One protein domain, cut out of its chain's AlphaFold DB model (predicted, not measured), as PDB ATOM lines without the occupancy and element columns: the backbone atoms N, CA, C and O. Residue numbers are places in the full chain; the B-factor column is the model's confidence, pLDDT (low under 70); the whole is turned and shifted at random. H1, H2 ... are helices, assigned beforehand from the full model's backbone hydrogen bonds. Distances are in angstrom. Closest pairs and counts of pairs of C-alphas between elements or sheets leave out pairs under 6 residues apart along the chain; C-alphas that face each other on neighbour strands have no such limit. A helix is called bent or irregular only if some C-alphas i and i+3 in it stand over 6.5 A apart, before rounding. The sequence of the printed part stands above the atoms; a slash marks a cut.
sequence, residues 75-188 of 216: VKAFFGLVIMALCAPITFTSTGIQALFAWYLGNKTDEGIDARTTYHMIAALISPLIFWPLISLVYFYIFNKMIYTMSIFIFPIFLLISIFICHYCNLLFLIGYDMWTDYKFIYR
ATOM      1  N   VAL A  75     -38.875-107.508-140.374       94.19
ATOM      2  CA  VAL A  75     -39.105-108.877-139.892       94.19
ATOM      3  C   VAL A  75     -38.867-109.874-141.027       94.19
ATOM      4  O   VAL A  75     -38.085-110.806-140.861       94.19
ATOM      5  N   LYS A  76     -39.447-109.630-142.213       92.06
ATOM      6  CA  LYS A  76     -39.209-110.441-143.426       92.06
ATOM      7  C   LYS A  76     -37.718-110.466-143.786       92.06
ATOM      8  O   LYS A  76     -37.183-111.528-144.080       92.06
ATOM      9  N   ALA A  77     -37.041-109.320-143.712       94.25
ATOM     10  CA  ALA A  77     -35.607-109.220-143.984       94.25
ATOM     11  C   ALA A  77     -34.765-110.049-143.000       94.25
ATOM     12  O   ALA A  77     -33.867-110.774-143.422       94.25
ATOM     13  N   PHE A  78     -35.073-109.967-141.703       96.31
ATOM     14  CA  PHE A  78     -34.389-110.728-140.661       96.31
ATOM     15  C   PHE A  78     -34.594-112.236-140.834       96.31
ATOM     16  O   PHE A  78     -33.616-112.978-140.848       96.31
ATOM     17  N   PHE A  79     -35.835-112.687-141.055       96.12
ATOM     18  CA  PHE A  79     -36.110-114.092-141.370       96.12
ATOM     19  C   PHE A  79     -35.348-114.557-142.612       96.12
ATOM     20  O   PHE A  79     -34.756-115.634-142.590       96.12
ATOM     21  N   GLY A  80     -35.295-113.729-143.659       95.75
ATOM     22  CA  GLY A  80     -34.517-114.029-144.856       95.75
ATOM     23  C   GLY A  80     -33.035-114.249-144.554       95.75
ATOM     24  O   GLY A  80     -32.465-115.250-144.982       95.75
ATOM     25  N   LEU A  81     -32.428-113.376-143.743       96.75
ATOM     26  CA  LEU A  81     -31.033-113.521-143.317       96.75
ATOM     27  C   LEU A  81     -30.796-114.781-142.474       96.75
ATOM     28  O   LEU A  81     -29.791-115.455-142.683       96.75
ATOM     29  N   VAL A  82     -31.707-115.125-141.558       97.25
ATOM     30  CA  VAL A  82     -31.598-116.348-140.741       97.25
ATOM     31  C   VAL A  82     -31.650-117.598-141.624       97.25
ATOM     32  O   VAL A  82     -30.795-118.472-141.495       97.25
ATOM     33  N   ILE A  83     -32.600-117.669-142.563       96.31
ATOM     34  CA  ILE A  83     -32.721-118.798-143.497       96.31
ATOM     35  C   ILE A  83     -31.462-118.917-144.364       96.31
ATOM     36  O   ILE A  83     -30.918-120.014-144.516       96.31
ATOM     37  N   MET A  84     -30.964-117.792-144.891       96.69
ATOM     38  CA  MET A  84     -29.716-117.764-145.656       96.69
ATOM     39  C   MET A  84     -28.532-118.251-144.820       96.69
ATOM     40  O   MET A  84     -27.742-119.042-145.321       96.69
ATOM     41  N   ALA A  85     -28.407-117.819-143.562       96.88
ATOM     42  CA  ALA A  85     -27.310-118.219-142.683       96.88
ATOM     43  C   ALA A  85     -27.329-119.723-142.370       96.88
ATOM     44  O   ALA A  85     -26.278-120.360-142.383       96.88
ATOM     45  N   LEU A  86     -28.514-120.303-142.150       96.31
ATOM     46  CA  LEU A  86     -28.672-121.741-141.912       96.31
ATOM     47  C   LEU A  86     -28.357-122.578-143.160       96.31
ATOM     48  O   LEU A  86     -27.732-123.630-143.049       96.31
ATOM     49  N   CYS A  87     -28.759-122.115-144.347       95.75
ATOM     50  CA  CYS A  87     -28.546-122.850-145.600       95.75
ATOM     51  C   CYS A  87     -27.167-122.592-146.232       95.75
ATOM     52  O   CYS A  87     -26.707-123.393-147.046       95.75
ATOM     53  N   ALA A  88     -26.491-121.503-145.854       94.38
ATOM     54  CA  ALA A  88     -25.225-121.053-146.434       94.38
ATOM     55  C   ALA A  88     -24.133-122.134-146.509       94.38
ATOM     56  O   ALA A  88     -23.542-122.265-147.583       94.38
ATOM     57  N   PRO A  89     -23.852-122.934-145.456       91.62
ATOM     58  CA  PRO A  89     -22.769-123.917-145.509       91.62
ATOM     59  C   PRO A  89     -22.964-124.972-146.598       91.62
ATOM     60  O   PRO A  89     -21.988-125.410-147.196       91.62
ATOM     61  N   ILE A  90     -24.216-125.359-146.860       92.19
ATOM     62  CA  ILE A  90     -24.572-126.348-147.883       92.19
ATOM     63  C   ILE A  90     -24.648-125.673-149.252       92.19
ATOM     64  O   ILE A  90     -24.087-126.173-150.219       92.19
ATOM     65  N   THR A  91     -25.296-124.511-149.352       92.31
ATOM     66  CA  THR A  91     -25.459-123.806-150.629       92.31
ATOM     67  C   THR A  91     -24.129-123.333-151.209       92.31
ATOM     68  O   THR A  91     -23.911-123.440-152.419       92.31
ATOM     69  N   PHE A  92     -23.213-122.826-150.377       91.31
ATOM     70  CA  PHE A  92     -21.926-122.326-150.858       91.31
ATOM     71  C   PHE A  92     -21.015-123.430-151.375       91.31
ATOM     72  O   PHE A  92     -20.374-123.236-152.409       91.31
ATOM     73  N   THR A  93     -20.993-124.579-150.703       89.06
ATOM     74  CA  THR A  93     -20.242-125.742-151.173       89.06
ATOM     75  C   THR A  93     -20.913-126.351-152.398       89.06
ATOM     76  O   THR A  93     -20.215-126.560-153.381       89.06
ATOM     77  N   SER A  94     -22.242-126.557-152.388       87.06
ATOM     78  CA  SER A  94     -22.983-127.244-153.458       87.06
ATOM     79  C   SER A  94     -22.992-126.481-154.780       87.06
ATOM     80  O   SER A  94     -22.676-127.046-155.820       87.06
ATOM     81  N   THR A  95     -23.396-125.209-154.744       86.25
ATOM     82  CA  THR A  95     -23.784-124.447-155.947       86.25
ATOM     83  C   THR A  95     -23.174-123.044-155.962       86.25
ATOM     84  O   THR A  95     -23.113-122.404-157.010       86.25
ATOM     85  N   GLY A  96     -22.688-122.545-154.821       84.25
ATOM     86  CA  GLY A  96     -22.170-121.183-154.686       84.25
ATOM     87  C   GLY A  96     -20.975-120.899-155.591       84.25
ATOM     88  O   GLY A  96     -20.976-119.900-156.307       84.25
ATOM     89  N   ILE A  97     -19.995-121.806-155.629       81.50
ATOM     90  CA  ILE A  97     -18.820-121.674-156.507       81.50
ATOM     91  C   ILE A  97     -19.252-121.571-157.976       81.50
ATOM     92  O   ILE A  97     -18.776-120.715-158.718       81.50
ATOM     93  N   GLN A  98     -20.208-122.395-158.395       83.94
ATOM     94  CA  GLN A  98     -20.694-122.406-159.771       83.94
ATOM     95  C   GLN A  98     -21.500-121.156-160.115       83.94
ATOM     96  O   GLN A  98     -21.351-120.612-161.205       83.94
ATOM     97  N   ALA A  99     -22.314-120.664-159.178       83.94
ATOM     98  CA  ALA A  99     -23.033-119.408-159.333       83.94
ATOM     99  C   ALA A  99     -22.066-118.222-159.506       83.94
ATOM    100  O   ALA A  99     -22.328-117.340-160.323       83.94
ATOM    101  N   LEU A 100     -20.927-118.229-158.801       84.38
ATOM    102  CA  LEU A 100     -19.863-117.235-158.975       84.38
ATOM    103  C   LEU A 100     -19.195-117.341-160.349       84.38
ATOM    104  O   LEU A 100     -19.024-116.318-161.011       84.38
ATOM    105  N   PHE A 101     -18.872-118.553-160.809       83.12
ATOM    106  CA  PHE A 101     -18.345-118.759-162.162       83.12
ATOM    107  C   PHE A 101     -19.330-118.287-163.236       83.12
ATOM    108  O   PHE A 101     -18.936-117.576-164.157       83.12
ATOM    109  N   ALA A 102     -20.615-118.614-163.090       85.12
ATOM    110  CA  ALA A 102     -21.665-118.182-164.006       85.12
ATOM    111  C   ALA A 102     -21.812-116.656-164.035       85.12
ATOM    112  O   ALA A 102     -21.931-116.062-165.103       85.12
ATOM    113  N   TRP A 103     -21.764-116.016-162.864       84.19
ATOM    114  CA  TRP A 103     -21.789-114.560-162.743       84.19
ATOM    115  C   TRP A 103     -20.563-113.909-163.394       84.19
ATOM    116  O   TRP A 103     -20.704-112.914-164.104       84.19
ATOM    117  N   TYR A 104     -19.373-114.472-163.184       85.38
ATOM    118  CA  TYR A 104     -18.131-113.954-163.754       85.38
ATOM    119  C   TYR A 104     -18.117-114.062-165.282       85.38
ATOM    120  O   TYR A 104     -17.839-113.073-165.957       85.38
ATOM    121  N   LEU A 105     -18.462-115.235-165.826       82.88
ATOM    122  CA  LEU A 105     -18.540-115.456-167.271       82.88
ATOM    123  C   LEU A 105     -19.627-114.583-167.903       82.88
ATOM    124  O   LEU A 105     -19.350-113.868-168.859       82.88
ATOM    125  N   GLY A 106     -20.821-114.547-167.305       80.88
ATOM    126  CA  GLY A 106     -21.946-113.767-167.818       80.88
ATOM    127  C   GLY A 106     -21.725-112.254-167.833       80.88
ATOM    128  O   GLY A 106     -22.340-111.576-168.648       80.88
ATOM    129  N   ASN A 107     -20.854-111.714-166.975       80.12
ATOM    130  CA  ASN A 107     -20.516-110.284-166.977       80.12
ATOM    131  C   ASN A 107     -19.313-109.933-167.867       80.12
ATOM    132  O   ASN A 107     -19.087-108.754-168.123       80.12
ATOM    133  N   LYS A 108     -18.519-110.921-168.299       79.81
ATOM    134  CA  LYS A 108     -17.365-110.712-169.189       79.81
ATOM    135  C   LYS A 108     -17.693-110.853-170.674       79.81
ATOM    136  O   LYS A 108     -16.819-110.619-171.503       79.81
ATOM    137  N   THR A 109     -18.913-111.250-171.010       73.12
ATOM    138  CA  THR A 109     -19.352-111.421-172.395       73.12
ATOM    139  C   THR A 109     -19.993-110.138-172.924       73.12
ATOM    140  O   THR A 109     -20.849-109.554-172.267       73.12
ATOM    141  N   ASP A 110     -19.595-109.727-174.130       69.88
ATOM    142  CA  ASP A 110     -20.078-108.510-174.809       69.88
ATOM    143  C   ASP A 110     -21.446-108.701-175.507       69.88
ATOM    144  O   ASP A 110     -22.028-107.762-176.041       69.88
ATOM    145  N   GLU A 111     -22.005-109.918-175.483       68.50
ATOM    146  CA  GLU A 111     -23.267-110.305-176.147       68.50
ATOM    147  C   GLU A 111     -24.544-109.854-175.403       68.50
ATOM    148  O   GLU A 111     -25.652-110.307-175.687       68.50
ATOM    149  N   GLY A 112     -24.429-108.917-174.463       68.62
ATOM    150  CA  GLY A 112     -25.579-108.328-173.779       68.62
ATOM    151  C   GLY A 112     -26.267-109.253-172.763       68.62
ATOM    152  O   GLY A 112     -25.705-110.224-172.257       68.62
ATOM    153  N   ILE A 113     -27.506-108.902-172.398       70.44
ATOM    154  CA  ILE A 113     -28.247-109.509-171.272       70.44
ATOM    155  C   ILE A 113     -28.622-110.984-171.523       70.44
ATOM    156  O   ILE A 113     -28.712-111.763-170.568       70.44
ATOM    157  N   ASP A 114     -28.793-111.391-172.782       77.06
ATOM    158  CA  ASP A 114     -29.221-112.750-173.133       77.06
ATOM    159  C   ASP A 114     -28.109-113.779-172.873       77.06
ATOM    160  O   ASP A 114     -28.369-114.843-172.301       77.06
ATOM    161  N   ALA A 115     -26.850-113.432-173.160       73.19
ATOM    162  CA  ALA A 115     -25.700-114.296-172.886       73.19
ATOM    163  C   ALA A 115     -25.531-114.576-171.386       73.19
ATOM    164  O   ALA A 115     -25.298-115.717-170.981       73.19
ATOM    165  N   ARG A 116     -25.746-113.565-170.535       76.44
ATOM    166  CA  ARG A 116     -25.715-113.729-169.075       76.44
ATOM    167  C   ARG A 116     -26.713-114.787-168.597       76.44
ATOM    168  O   ARG A 116     -26.375-115.604-167.739       76.44
ATOM    169  N   THR A 117     -27.919-114.805-169.163       78.81
ATOM    170  CA  THR A 117     -28.952-115.793-168.812       78.81
ATOM    171  C   THR A 117     -28.530-117.205-169.218       78.81
ATOM    172  O   THR A 117     -28.686-118.141-168.433       78.81
ATOM    173  N   THR A 118     -27.907-117.352-170.389       83.88
ATOM    174  CA  THR A 118     -27.385-118.635-170.877       83.88
ATOM    175  C   THR A 118     -26.312-119.212-169.955       83.88
ATOM    176  O   THR A 118     -26.414-120.377-169.568       83.88
ATOM    177  N   TYR A 119     -25.327-118.418-169.515       83.50
ATOM    178  CA  TYR A 119     -24.293-118.907-168.589       83.50
ATOM    179  C   TYR A 119     -24.870-119.354-167.245       83.50
ATOM    180  O   TYR A 119     -24.472-120.391-166.710       83.50
ATOM    181  N   HIS A 120     -25.841-118.611-166.709       83.88
ATOM    182  CA  HIS A 120     -26.533-119.004-165.483       83.88
ATOM    183  C   HIS A 120     -27.353-120.287-165.661       83.88
ATOM    184  O   HIS A 120     -27.319-121.146-164.782       83.88
ATOM    185  N   MET A 121     -28.032-120.459-166.799       86.06
ATOM    186  CA  MET A 121     -28.779-121.679-167.116       86.06
ATOM    187  C   MET A 121     -27.853-122.895-167.247       86.06
ATOM    188  O   MET A 121     -28.122-123.937-166.651       86.06
ATOM    189  N   ILE A 122     -26.744-122.763-167.979       86.00
ATOM    190  CA  ILE A 122     -25.752-123.835-168.148       86.00
ATOM    191  C   ILE A 122     -25.177-124.238-166.790       86.00
ATOM    192  O   ILE A 122     -25.134-125.423-166.462       86.00
ATOM    193  N   ALA A 123     -24.791-123.264-165.965       84.25
ATOM    194  CA  ALA A 123     -24.300-123.548-164.624       84.25
ATOM    195  C   ALA A 123     -25.360-124.266-163.777       84.25
ATOM    196  O   ALA A 123     -25.046-125.273-163.142       84.25
ATOM    197  N   ALA A 124     -26.619-123.819-163.816       83.75
ATOM    198  CA  ALA A 124     -27.718-124.445-163.084       83.75
ATOM    199  C   ALA A 124     -27.992-125.894-163.527       83.75
ATOM    200  O   ALA A 124     -28.307-126.726-162.682       83.75
ATOM    201  N   LEU A 125     -27.833-126.215-164.813       86.38
ATOM    202  CA  LEU A 125     -28.008-127.573-165.345       86.38
ATOM    203  C   LEU A 125     -26.829-128.495-165.007       86.38
ATOM    204  O   LEU A 125     -27.027-129.664-164.685       86.38
ATOM    205  N   ILE A 126     -25.599-127.977-165.054       85.00
ATOM    206  CA  ILE A 126     -24.384-128.763-164.793       85.00
ATOM    207  C   ILE A 126     -24.191-129.032-163.291       85.00
ATOM    208  O   ILE A 126     -23.601-130.049-162.915       85.00
ATOM    209  N   SER A 127     -24.700-128.152-162.418       82.50
ATOM    210  CA  SER A 127     -24.533-128.255-160.957       82.50
ATOM    211  C   SER A 127     -24.983-129.598-160.372       82.50
ATOM    212  O   SER A 127     -24.149-130.276-159.764       82.50
ATOM    213  N   PRO A 128     -26.232-130.054-160.587       85.56
ATOM    214  CA  PRO A 128     -26.710-131.297-159.996       85.56
ATOM    215  C   PRO A 128     -26.061-132.538-160.613       85.56
ATOM    216  O   PRO A 128     -25.994-133.571-159.958       85.56
ATOM    217  N   LEU A 129     -25.589-132.444-161.862       86.19
ATOM    218  CA  LEU A 129     -25.043-133.586-162.592       86.19
ATOM    219  C   LEU A 129     -23.583-133.880-162.225       86.19
ATOM    220  O   LEU A 129     -23.214-135.041-162.094       86.19
ATOM    221  N   ILE A 130     -22.756-132.841-162.074       85.69
ATOM    222  CA  ILE A 130     -21.307-133.002-161.868       85.69
ATOM    223  C   ILE A 130     -20.910-132.655-160.436       85.69
ATOM    224  O   ILE A 130     -20.264-133.447-159.754       85.69
ATOM    225  N   PHE A 131     -21.288-131.472-159.960       85.88
ATOM    226  CA  PHE A 131     -20.741-130.942-158.715       85.88
ATOM    227  C   PHE A 131     -21.385-131.577-157.490       85.88
ATOM    228  O   PHE A 131     -20.680-131.955-156.556       85.88
ATOM    229  N   TRP A 132     -22.704-131.759-157.495       90.06
ATOM    230  CA  TRP A 132     -23.396-132.313-156.333       90.06
ATOM    231  C   TRP A 132     -22.962-133.749-155.993       90.06
ATOM    232  O   TRP A 132     -22.732-134.002-154.811       90.06
ATOM    233  N   PRO A 133     -22.742-134.670-156.955       91.25
ATOM    234  CA  PRO A 133     -22.188-135.985-156.644       91.25
ATOM    235  C   PRO A 133     -20.777-135.947-156.055       91.25
ATOM    236  O   PRO A 133     -20.494-136.666-155.097       91.25
ATOM    237  N   LEU A 134     -19.903-135.078-156.574       91.19
ATOM    238  CA  LEU A 134     -18.545-134.908-156.044       91.19
ATOM    239  C   LEU A 134     -18.571-134.388-154.604       91.19
ATOM    240  O   LEU A 134     -17.872-134.898-153.731       91.19
ATOM    241  N   ILE A 135     -19.424-133.405-154.337       90.81
ATOM    242  CA  ILE A 135     -19.570-132.800-153.010       90.81
ATOM    243  C   ILE A 135     -20.226-133.781-152.040       90.81
ATOM    244  O   ILE A 135     -19.800-133.887-150.893       90.81
ATOM    245  N   SER A 136     -21.197-134.568-152.505       93.00
ATOM    246  CA  SER A 136     -21.766-135.672-151.735       93.00
ATOM    247  C   SER A 136     -20.709-136.703-151.353       93.00
ATOM    248  O   SER A 136     -20.758-137.226-150.245       93.00
ATOM    249  N   LEU A 137     -19.759-137.021-152.235       93.38
ATOM    250  CA  LEU A 137     -18.664-137.936-151.914       93.38
ATOM    251  C   LEU A 137     -17.764-137.362-150.817       93.38
ATOM    252  O   LEU A 137     -17.435-138.068-149.864       93.38
ATOM    253  N   VAL A 138     -17.433-136.070-150.901       92.69
ATOM    254  CA  VAL A 138     -16.674-135.369-149.854       92.69
ATOM    255  C   VAL A 138     -17.431-135.394-148.525       92.69
ATOM    256  O   VAL A 138     -16.851-135.749-147.498       92.69
ATOM    257  N   TYR A 139     -18.729-135.084-148.529       92.12
ATOM    258  CA  TYR A 139     -19.546-135.142-147.319       92.12
ATOM    259  C   TYR A 139     -19.656-136.549-146.756       92.12
ATOM    260  O   TYR A 139     -19.511-136.711-145.549       92.12
ATOM    261  N   PHE A 140     -19.838-137.563-147.600       94.12
ATOM    262  CA  PHE A 140     -19.860-138.953-147.165       94.12
ATOM    263  C   PHE A 140     -18.549-139.337-146.479       94.12
ATOM    264  O   PHE A 140     -18.580-139.899-145.388       94.12
ATOM    265  N   TYR A 141     -17.399-138.979-147.060       93.12
ATOM    266  CA  TYR A 141     -16.089-139.241-146.462       93.12
ATOM    267  C   TYR A 141     -15.919-138.549-145.101       93.12
ATOM    268  O   TYR A 141     -15.506-139.185-144.130       93.12
ATOM    269  N   ILE A 142     -16.277-137.263-145.006       92.19
ATOM    270  CA  ILE A 142     -16.204-136.499-143.752       92.19
ATOM    271  C   ILE A 142     -17.127-137.117-142.696       92.19
ATOM    272  O   ILE A 142     -16.697-137.333-141.565       92.19
ATOM    273  N   PHE A 143     -18.370-137.440-143.058       91.38
ATOM    274  CA  PHE A 143     -19.362-138.016-142.147       91.38
ATOM    275  C   PHE A 143     -18.929-139.400-141.650       91.38
ATOM    276  O   PHE A 143     -19.028-139.686-140.456       91.38
ATOM    277  N   ASN A 144     -18.379-140.222-142.550       91.06
ATOM    278  CA  ASN A 144     -17.862-141.550-142.238       91.06
ATOM    279  C   ASN A 144     -16.722-141.496-141.210       91.06
ATOM    280  O   ASN A 144     -16.675-142.290-140.273       91.06
ATOM    281  N   LYS A 145     -15.820-140.521-141.377       90.75
ATOM    282  CA  LYS A 145     -14.629-140.363-140.539       90.75
ATOM    283  C   LYS A 145     -14.901-139.660-139.208       90.75
ATOM    284  O   LYS A 145     -14.262-139.999-138.218       90.75
ATOM    285  N   MET A 146     -15.784-138.662-139.192       91.50
ATOM    286  CA  MET A 146     -15.978-137.782-138.032       91.50
ATOM    287  C   MET A 146     -17.171-138.160-137.158       91.50
ATOM    288  O   MET A 146     -17.143-137.891-135.962       91.50
ATOM    289  N   ILE A 147     -18.234-138.716-137.744       88.62
ATOM    290  CA  ILE A 147     -19.515-138.896-137.051       88.62
ATOM    291  C   ILE A 147     -19.801-140.377-136.839       88.62
ATOM    292  O   ILE A 147     -19.980-140.808-135.703       88.62
ATOM    293  N   TYR A 148     -19.854-141.158-137.918       85.00
ATOM    294  CA  TYR A 148     -20.197-142.575-137.833       85.00
ATOM    295  C   TYR A 148     -19.643-143.359-139.017       85.00
ATOM    296  O   TYR A 148     -19.923-143.026-140.169       85.00
ATOM    297  N   THR A 149     -18.939-144.454-138.741       90.12
ATOM    298  CA  THR A 149     -18.365-145.326-139.769       90.12
ATOM    299  C   THR A 149     -19.458-146.105-140.502       90.12
ATOM    300  O   THR A 149     -20.019-147.070-139.990       90.12
ATOM    301  N   MET A 150     -19.769-145.671-141.724       86.12
ATOM    302  CA  MET A 150     -20.767-146.294-142.596       86.12
ATOM    303  C   MET A 150     -20.110-147.265-143.584       86.12
ATOM    304  O   MET A 150     -18.975-147.063-144.019       86.12
ATOM    305  N   SER A 151     -20.844-148.293-144.010       91.62
ATOM    306  CA  SER A 151     -20.415-149.133-145.133       91.62
ATOM    307  C   SER A 151     -20.442-148.345-146.445       91.62
ATOM    308  O   SER A 151     -21.358-147.556-146.684       91.62
ATOM    309  N   ILE A 152     -19.474-148.597-147.330       89.12
ATOM    310  CA  ILE A 152     -19.401-147.951-148.649       89.12
ATOM    311  C   ILE A 152     -20.643-148.234-149.511       89.12
ATOM    312  O   ILE A 152     -21.039-147.396-150.315       89.12
ATOM    313  N   PHE A 153     -21.323-149.364-149.286       92.50
ATOM    314  CA  PHE A 153     -22.551-149.727-150.002       92.50
ATOM    315  C   PHE A 153     -23.734-148.790-149.713       92.50
ATOM    316  O   PHE A 153     -24.702-148.785-150.467       92.50
ATOM    317  N   ILE A 154     -23.660-147.969-148.658       93.62
ATOM    318  CA  ILE A 154     -24.687-146.970-148.317       93.62
ATOM    319  C   ILE A 154     -24.528-145.699-149.170       93.62
ATOM    320  O   ILE A 154     -25.463-144.903-149.279       93.62
ATOM    321  N   PHE A 155     -23.379-145.512-149.828       92.31
ATOM    322  CA  PHE A 155     -23.081-144.306-150.599       92.31
ATOM    323  C   PHE A 155     -24.155-143.927-151.642       92.31
ATOM    324  O   PHE A 155     -24.520-142.754-151.668       92.31
ATOM    325  N   PRO A 156     -24.735-144.842-152.448       93.94
ATOM    326  CA  PRO A 156     -25.778-144.473-153.413       93.94
ATOM    327  C   PRO A 156     -27.032-143.880-152.753       93.94
ATOM    328  O   PRO A 156     -27.630-142.941-153.277       93.94
ATOM    329  N   ILE A 157     -27.410-144.397-151.580       93.75
ATOM    330  CA  ILE A 157     -28.547-143.894-150.799       93.75
ATOM    331  C   ILE A 157     -28.206-142.518-150.220       93.75
ATOM    332  O   ILE A 157     -29.004-141.587-150.321       93.75
ATOM    333  N   PHE A 158     -27.000-142.367-149.665       93.62
ATOM    334  CA  PHE A 158     -26.504-141.086-149.167       93.62
ATOM    335  C   PHE A 158     -26.475-140.023-150.270       93.62
ATOM    336  O   PHE A 158     -26.943-138.908-150.056       93.62
ATOM    337  N   LEU A 159     -25.986-140.378-151.462       93.44
ATOM    338  CA  LEU A 159     -25.955-139.515-152.638       93.44
ATOM    339  C   LEU A 159     -27.354-139.008-152.988       93.44
ATOM    340  O   LEU A 159     -27.553-137.799-153.079       93.44
ATOM    341  N   LEU A 160     -28.326-139.912-153.128       94.38
ATOM    342  CA  LEU A 160     -29.704-139.547-153.453       94.38
ATOM    343  C   LEU A 160     -30.277-138.573-152.415       94.38
ATOM    344  O   LEU A 160     -30.789-137.519-152.783       94.38
ATOM    345  N   ILE A 161     -30.124-138.876-151.123       94.19
ATOM    346  CA  ILE A 161     -30.594-138.010-150.033       94.19
ATOM    347  C   ILE A 161     -29.891-136.644-150.074       94.19
ATOM    348  O   ILE A 161     -30.546-135.606-149.982       94.19
ATOM    349  N   SER A 162     -28.570-136.627-150.259       93.06
ATOM    350  CA  SER A 162     -27.784-135.393-150.296       93.06
ATOM    351  C   SER A 162     -28.197-134.465-151.440       93.06
ATOM    352  O   SER A 162     -28.238-133.254-151.246       93.06
ATOM    353  N   ILE A 163     -28.575-135.008-152.604       92.50
ATOM    354  CA  ILE A 163     -29.046-134.229-153.757       92.50
ATOM    355  C   ILE A 163     -30.329-133.477-153.391       92.50
ATOM    356  O   ILE A 163     -30.432-132.276-153.647       92.50
ATOM    357  N   PHE A 164     -31.286-134.146-152.741       93.25
ATOM    358  CA  PHE A 164     -32.519-133.499-152.282       93.25
ATOM    359  C   PHE A 164     -32.250-132.443-151.206       93.25
ATOM    360  O   PHE A 164     -32.823-131.355-151.273       93.25
ATOM    361  N   ILE A 165     -31.345-132.720-150.261       93.56
ATOM    362  CA  ILE A 165     -30.942-131.754-149.228       93.56
ATOM    363  C   ILE A 165     -30.301-130.518-149.870       93.56
ATOM    364  O   ILE A 165     -30.735-129.400-149.602       93.56
ATOM    365  N   CYS A 166     -29.322-130.702-150.758       92.44
ATOM    366  CA  CYS A 166     -28.678-129.616-151.494       92.44
ATOM    367  C   CYS A 166     -29.709-128.789-152.270       92.44
ATOM    368  O   CYS A 166     -29.700-127.560-152.186       92.44
ATOM    369  N   HIS A 167     -30.632-129.437-152.986       92.50
ATOM    370  CA  HIS A 167     -31.686-128.742-153.719       92.50
ATOM    371  C   HIS A 167     -32.567-127.895-152.798       92.50
ATOM    372  O   HIS A 167     -32.769-126.708-153.058       92.50
ATOM    373  N   TYR A 168     -33.045-128.479-151.701       94.56
ATOM    374  CA  TYR A 168     -33.933-127.799-150.769       94.56
ATOM    375  C   TYR A 168     -33.242-126.627-150.061       94.56
ATOM    376  O   TYR A 168     -33.797-125.530-150.004       94.56
ATOM    377  N   CYS A 169     -31.997-126.808-149.608       94.62
ATOM    378  CA  CYS A 169     -31.190-125.727-149.039       94.62
ATOM    379  C   CYS A 169     -30.976-124.586-150.038       94.62
ATOM    380  O   CYS A 169     -31.100-123.424-149.662       94.62
ATOM    381  N   ASN A 170     -30.727-124.894-151.316       93.06
ATOM    382  CA  ASN A 170     -30.594-123.871-152.356       93.06
ATOM    383  C   ASN A 170     -31.895-123.089-152.571       93.06
ATOM    384  O   ASN A 170     -31.852-121.864-152.674       93.06
ATOM    385  N   LEU A 171     -33.051-123.759-152.587       93.88
ATOM    386  CA  LEU A 171     -34.349-123.083-152.686       93.88
ATOM    387  C   LEU A 171     -34.618-122.181-151.477       93.88
ATOM    388  O   LEU A 171     -34.988-121.021-151.647       93.88
ATOM    389  N   LEU A 172     -34.385-122.679-150.261       96.12
ATOM    390  CA  LEU A 172     -34.540-121.889-149.040       96.12
ATOM    391  C   LEU A 172     -33.598-120.683-149.016       96.12
ATOM    392  O   LEU A 172     -34.021-119.575-148.683       96.12
ATOM    393  N   PHE A 173     -32.340-120.870-149.421       95.62
ATOM    394  CA  PHE A 173     -31.378-119.781-149.535       95.62
ATOM    395  C   PHE A 173     -31.861-118.706-150.516       95.62
ATOM    396  O   PHE A 173     -31.770-117.519-150.209       95.62
ATOM    397  N   LEU A 174     -32.420-119.101-151.667       93.88
ATOM    398  CA  LEU A 174     -32.985-118.171-152.650       93.88
ATOM    399  C   LEU A 174     -34.208-117.420-152.113       93.88
ATOM    400  O   LEU A 174     -34.318-116.220-152.344       93.88
ATOM    401  N   ILE A 175     -35.086-118.082-151.357       95.56
ATOM    402  CA  ILE A 175     -36.217-117.421-150.686       95.56
ATOM    403  C   ILE A 175     -35.703-116.362-149.706       95.56
ATOM    404  O   ILE A 175     -36.174-115.225-149.713       95.56
ATOM    405  N   GLY A 176     -34.712-116.707-148.880       96.12
ATOM    406  CA  GLY A 176     -34.122-115.750-147.947       96.12
ATOM    407  C   GLY A 176     -33.410-114.594-148.656       96.12
ATOM    408  O   GLY A 176     -33.528-113.438-148.239       96.12
ATOM    409  N   TYR A 177     -32.744-114.883-149.775       95.12
ATOM    410  CA  TYR A 177     -32.129-113.872-150.629       95.12
ATOM    411  C   TYR A 177     -33.173-112.906-151.199       95.12
ATOM    412  O   TYR A 177     -32.970-111.694-151.117       95.12
ATOM    413  N   ASP A 178     -34.302-113.422-151.692       94.88
ATOM    414  CA  ASP A 178     -35.403-112.624-152.240       94.88
ATOM    415  C   ASP A 178     -36.011-111.689-151.179       94.88
ATOM    416  O   ASP A 178     -36.139-110.479-151.388       94.88
ATOM    417  N   MET A 179     -36.253-112.210-149.969       96.06
ATOM    418  CA  MET A 179     -36.688-111.417-148.812       96.06
ATOM    419  C   MET A 179     -35.737-110.247-148.504       96.06
ATOM    420  O   MET A 179     -36.180-109.132-148.201       96.06
ATOM    421  N   TRP A 180     -34.425-110.481-148.581       96.25
ATOM    422  CA  TRP A 180     -33.406-109.460-148.345       96.25
ATOM    423  C   TRP A 180     -33.314-108.441-149.490       96.25
ATOM    424  O   TRP A 180     -33.130-107.241-149.250       96.25
ATOM    425  N   THR A 181     -33.440-108.879-150.745       93.88
ATOM    426  CA  THR A 181     -33.432-107.977-151.903       93.88
ATOM    427  C   THR A 181     -34.667-107.091-151.953       93.88
ATOM    428  O   THR A 181     -34.509-105.886-152.167       93.88
ATOM    429  N   ASP A 182     -35.846-107.641-151.660       93.38
ATOM    430  CA  ASP A 182     -37.098-106.896-151.500       93.38
ATOM    431  C   ASP A 182     -36.944-105.787-150.459       93.38
ATOM    432  O   ASP A 182     -37.251-104.619-150.710       93.38
ATOM    433  N   TYR A 183     -36.404-106.131-149.288       94.94
ATOM    434  CA  TYR A 183     -36.150-105.158-148.232       94.94
ATOM    435  C   TYR A 183     -35.239-104.021-148.713       94.94
ATOM    436  O   TYR A 183     -35.572-102.844-148.549       94.94
ATOM    437  N   LYS A 184     -34.113-104.351-149.363       95.06
ATOM    438  CA  LYS A 184     -33.182-103.349-149.910       95.06
ATOM    439  C   LYS A 184     -33.816-102.490-151.003       95.06
ATOM    440  O   LYS A 184     -33.434-101.328-151.145       95.06
ATOM    441  N   PHE A 185     -34.728-103.047-151.798       94.50
ATOM    442  CA  PHE A 185     -35.480-102.308-152.810       94.50
ATOM    443  C   PHE A 185     -36.405-101.277-152.150       94.50
ATOM    444  O   PHE A 185     -36.311-100.086-152.445       94.50
ATOM    445  N   ILE A 186     -37.213-101.691-151.171       93.56
ATOM    446  CA  ILE A 186     -38.124-100.780-150.461       93.56
ATOM    447  C   ILE A 186     -37.358 -99.747-149.625       93.56
ATOM    448  O   ILE A 186     -37.767 -98.593-149.539       93.56
ATOM    449  N   TYR A 187     -36.209-100.113-149.057       94.50
ATOM    450  CA  TYR A 187     -35.351 -99.167-148.346       94.50
ATOM    451  C   TYR A 187     -34.836 -98.044-149.266       94.50
ATOM    452  O   TYR A 187     -34.887 -96.868-148.900       94.50
ATOM    453  N   ARG A 188     -34.394 -98.381-150.488       95.06
ATOM    454  CA  ARG A 188     -34.015 -97.389-151.512       95.06
ATOM    455  C   ARG A 188     -35.199 -96.512-151.915       95.06
ATOM    456  O   ARG A 188     -35.046 -95.298-152.012       95.06
TER     457      ARG A 188
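AT A GLANCE: This is residues 75 to 188 of the 216 residues of an uncharacterized protein of uncultured archaeon MedDCM-OCT-S04-C246 (UniProt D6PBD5). The domain is a loose, flat V of helices: one limb is the long H3 with H1a packed on its residues 166 to 183, the other is the helical hairpin of H1b and H2a. H2b crosses H3 near the point of the V. The printed part has 114 residues with three named helices, in the order H1, H2, H3, and no named strand; the class is all helix. It is loose, with a radius of gyration of the C-alphas of 16.8 A and spans of 52 by 39 by 18 A.

HOW THE PARTS SIT: H3, residues 152 to 188, is irregular, with C-alphas 153 and 156 7.0 A apart. By its hydrogen bonds H1, residues 75 to 108, was assigned as one helix, but it is bent, with C-alphas 94 and 97 7.6 A apart, into H1a, residues 75 to 94, and H1b, residues 97 to 108, about perpendicular at 82 degrees. H2, residues 112 to 146, likewise assigned as one helix, is bent, with C-alphas 125 and 128 6.6 A apart, into H2a, residues 112 to 125, and H2b, residues 128 to 146, at a steep tilt of 46 degrees. H1a and H2b are irregular: C-alphas 86 and 89 are 7.2 A apart, 129 and 132 6.6 A. H1a touches H3, closest at the C-alphas of Gly 80 and Gly 176, 3.6 A, opposite ways at a steep tilt of 36 degrees, only just past shallow. H2b touches residues 155 to 166 of H3, closest at the C-alphas of Ser 136 and Leu 159, 5.8 A. H1b and H2a touch as a hairpin, closest at the C-alphas of Gly 106 and Arg 116, 4.0 A; both are apart from H3. Every O i to N i+4 pair is within hydrogen-bond range in H1b, but 13 of 16 in H1a, 9 of 10 in H2a, 12 of 15 in H2b and 31 of 33 in H3.

IN THESE COORDINATES: H3 is 52.7 A long and ends at C-alpha 188, (-34.015, -97.389, -151.512). H1a, 28.0 A, begins at C-alpha 75, (-39.105, -108.877, -139.892). H2b is 25.3 A long.

THE WHOLE: The C-alphas of Ser 151 and Arg 188, the two farthest apart, are 53.9 A apart. The printed part has no cut, and both links are tight. Mean pLDDT of the printed part is 89.4; residues 110 to 112 are under 70.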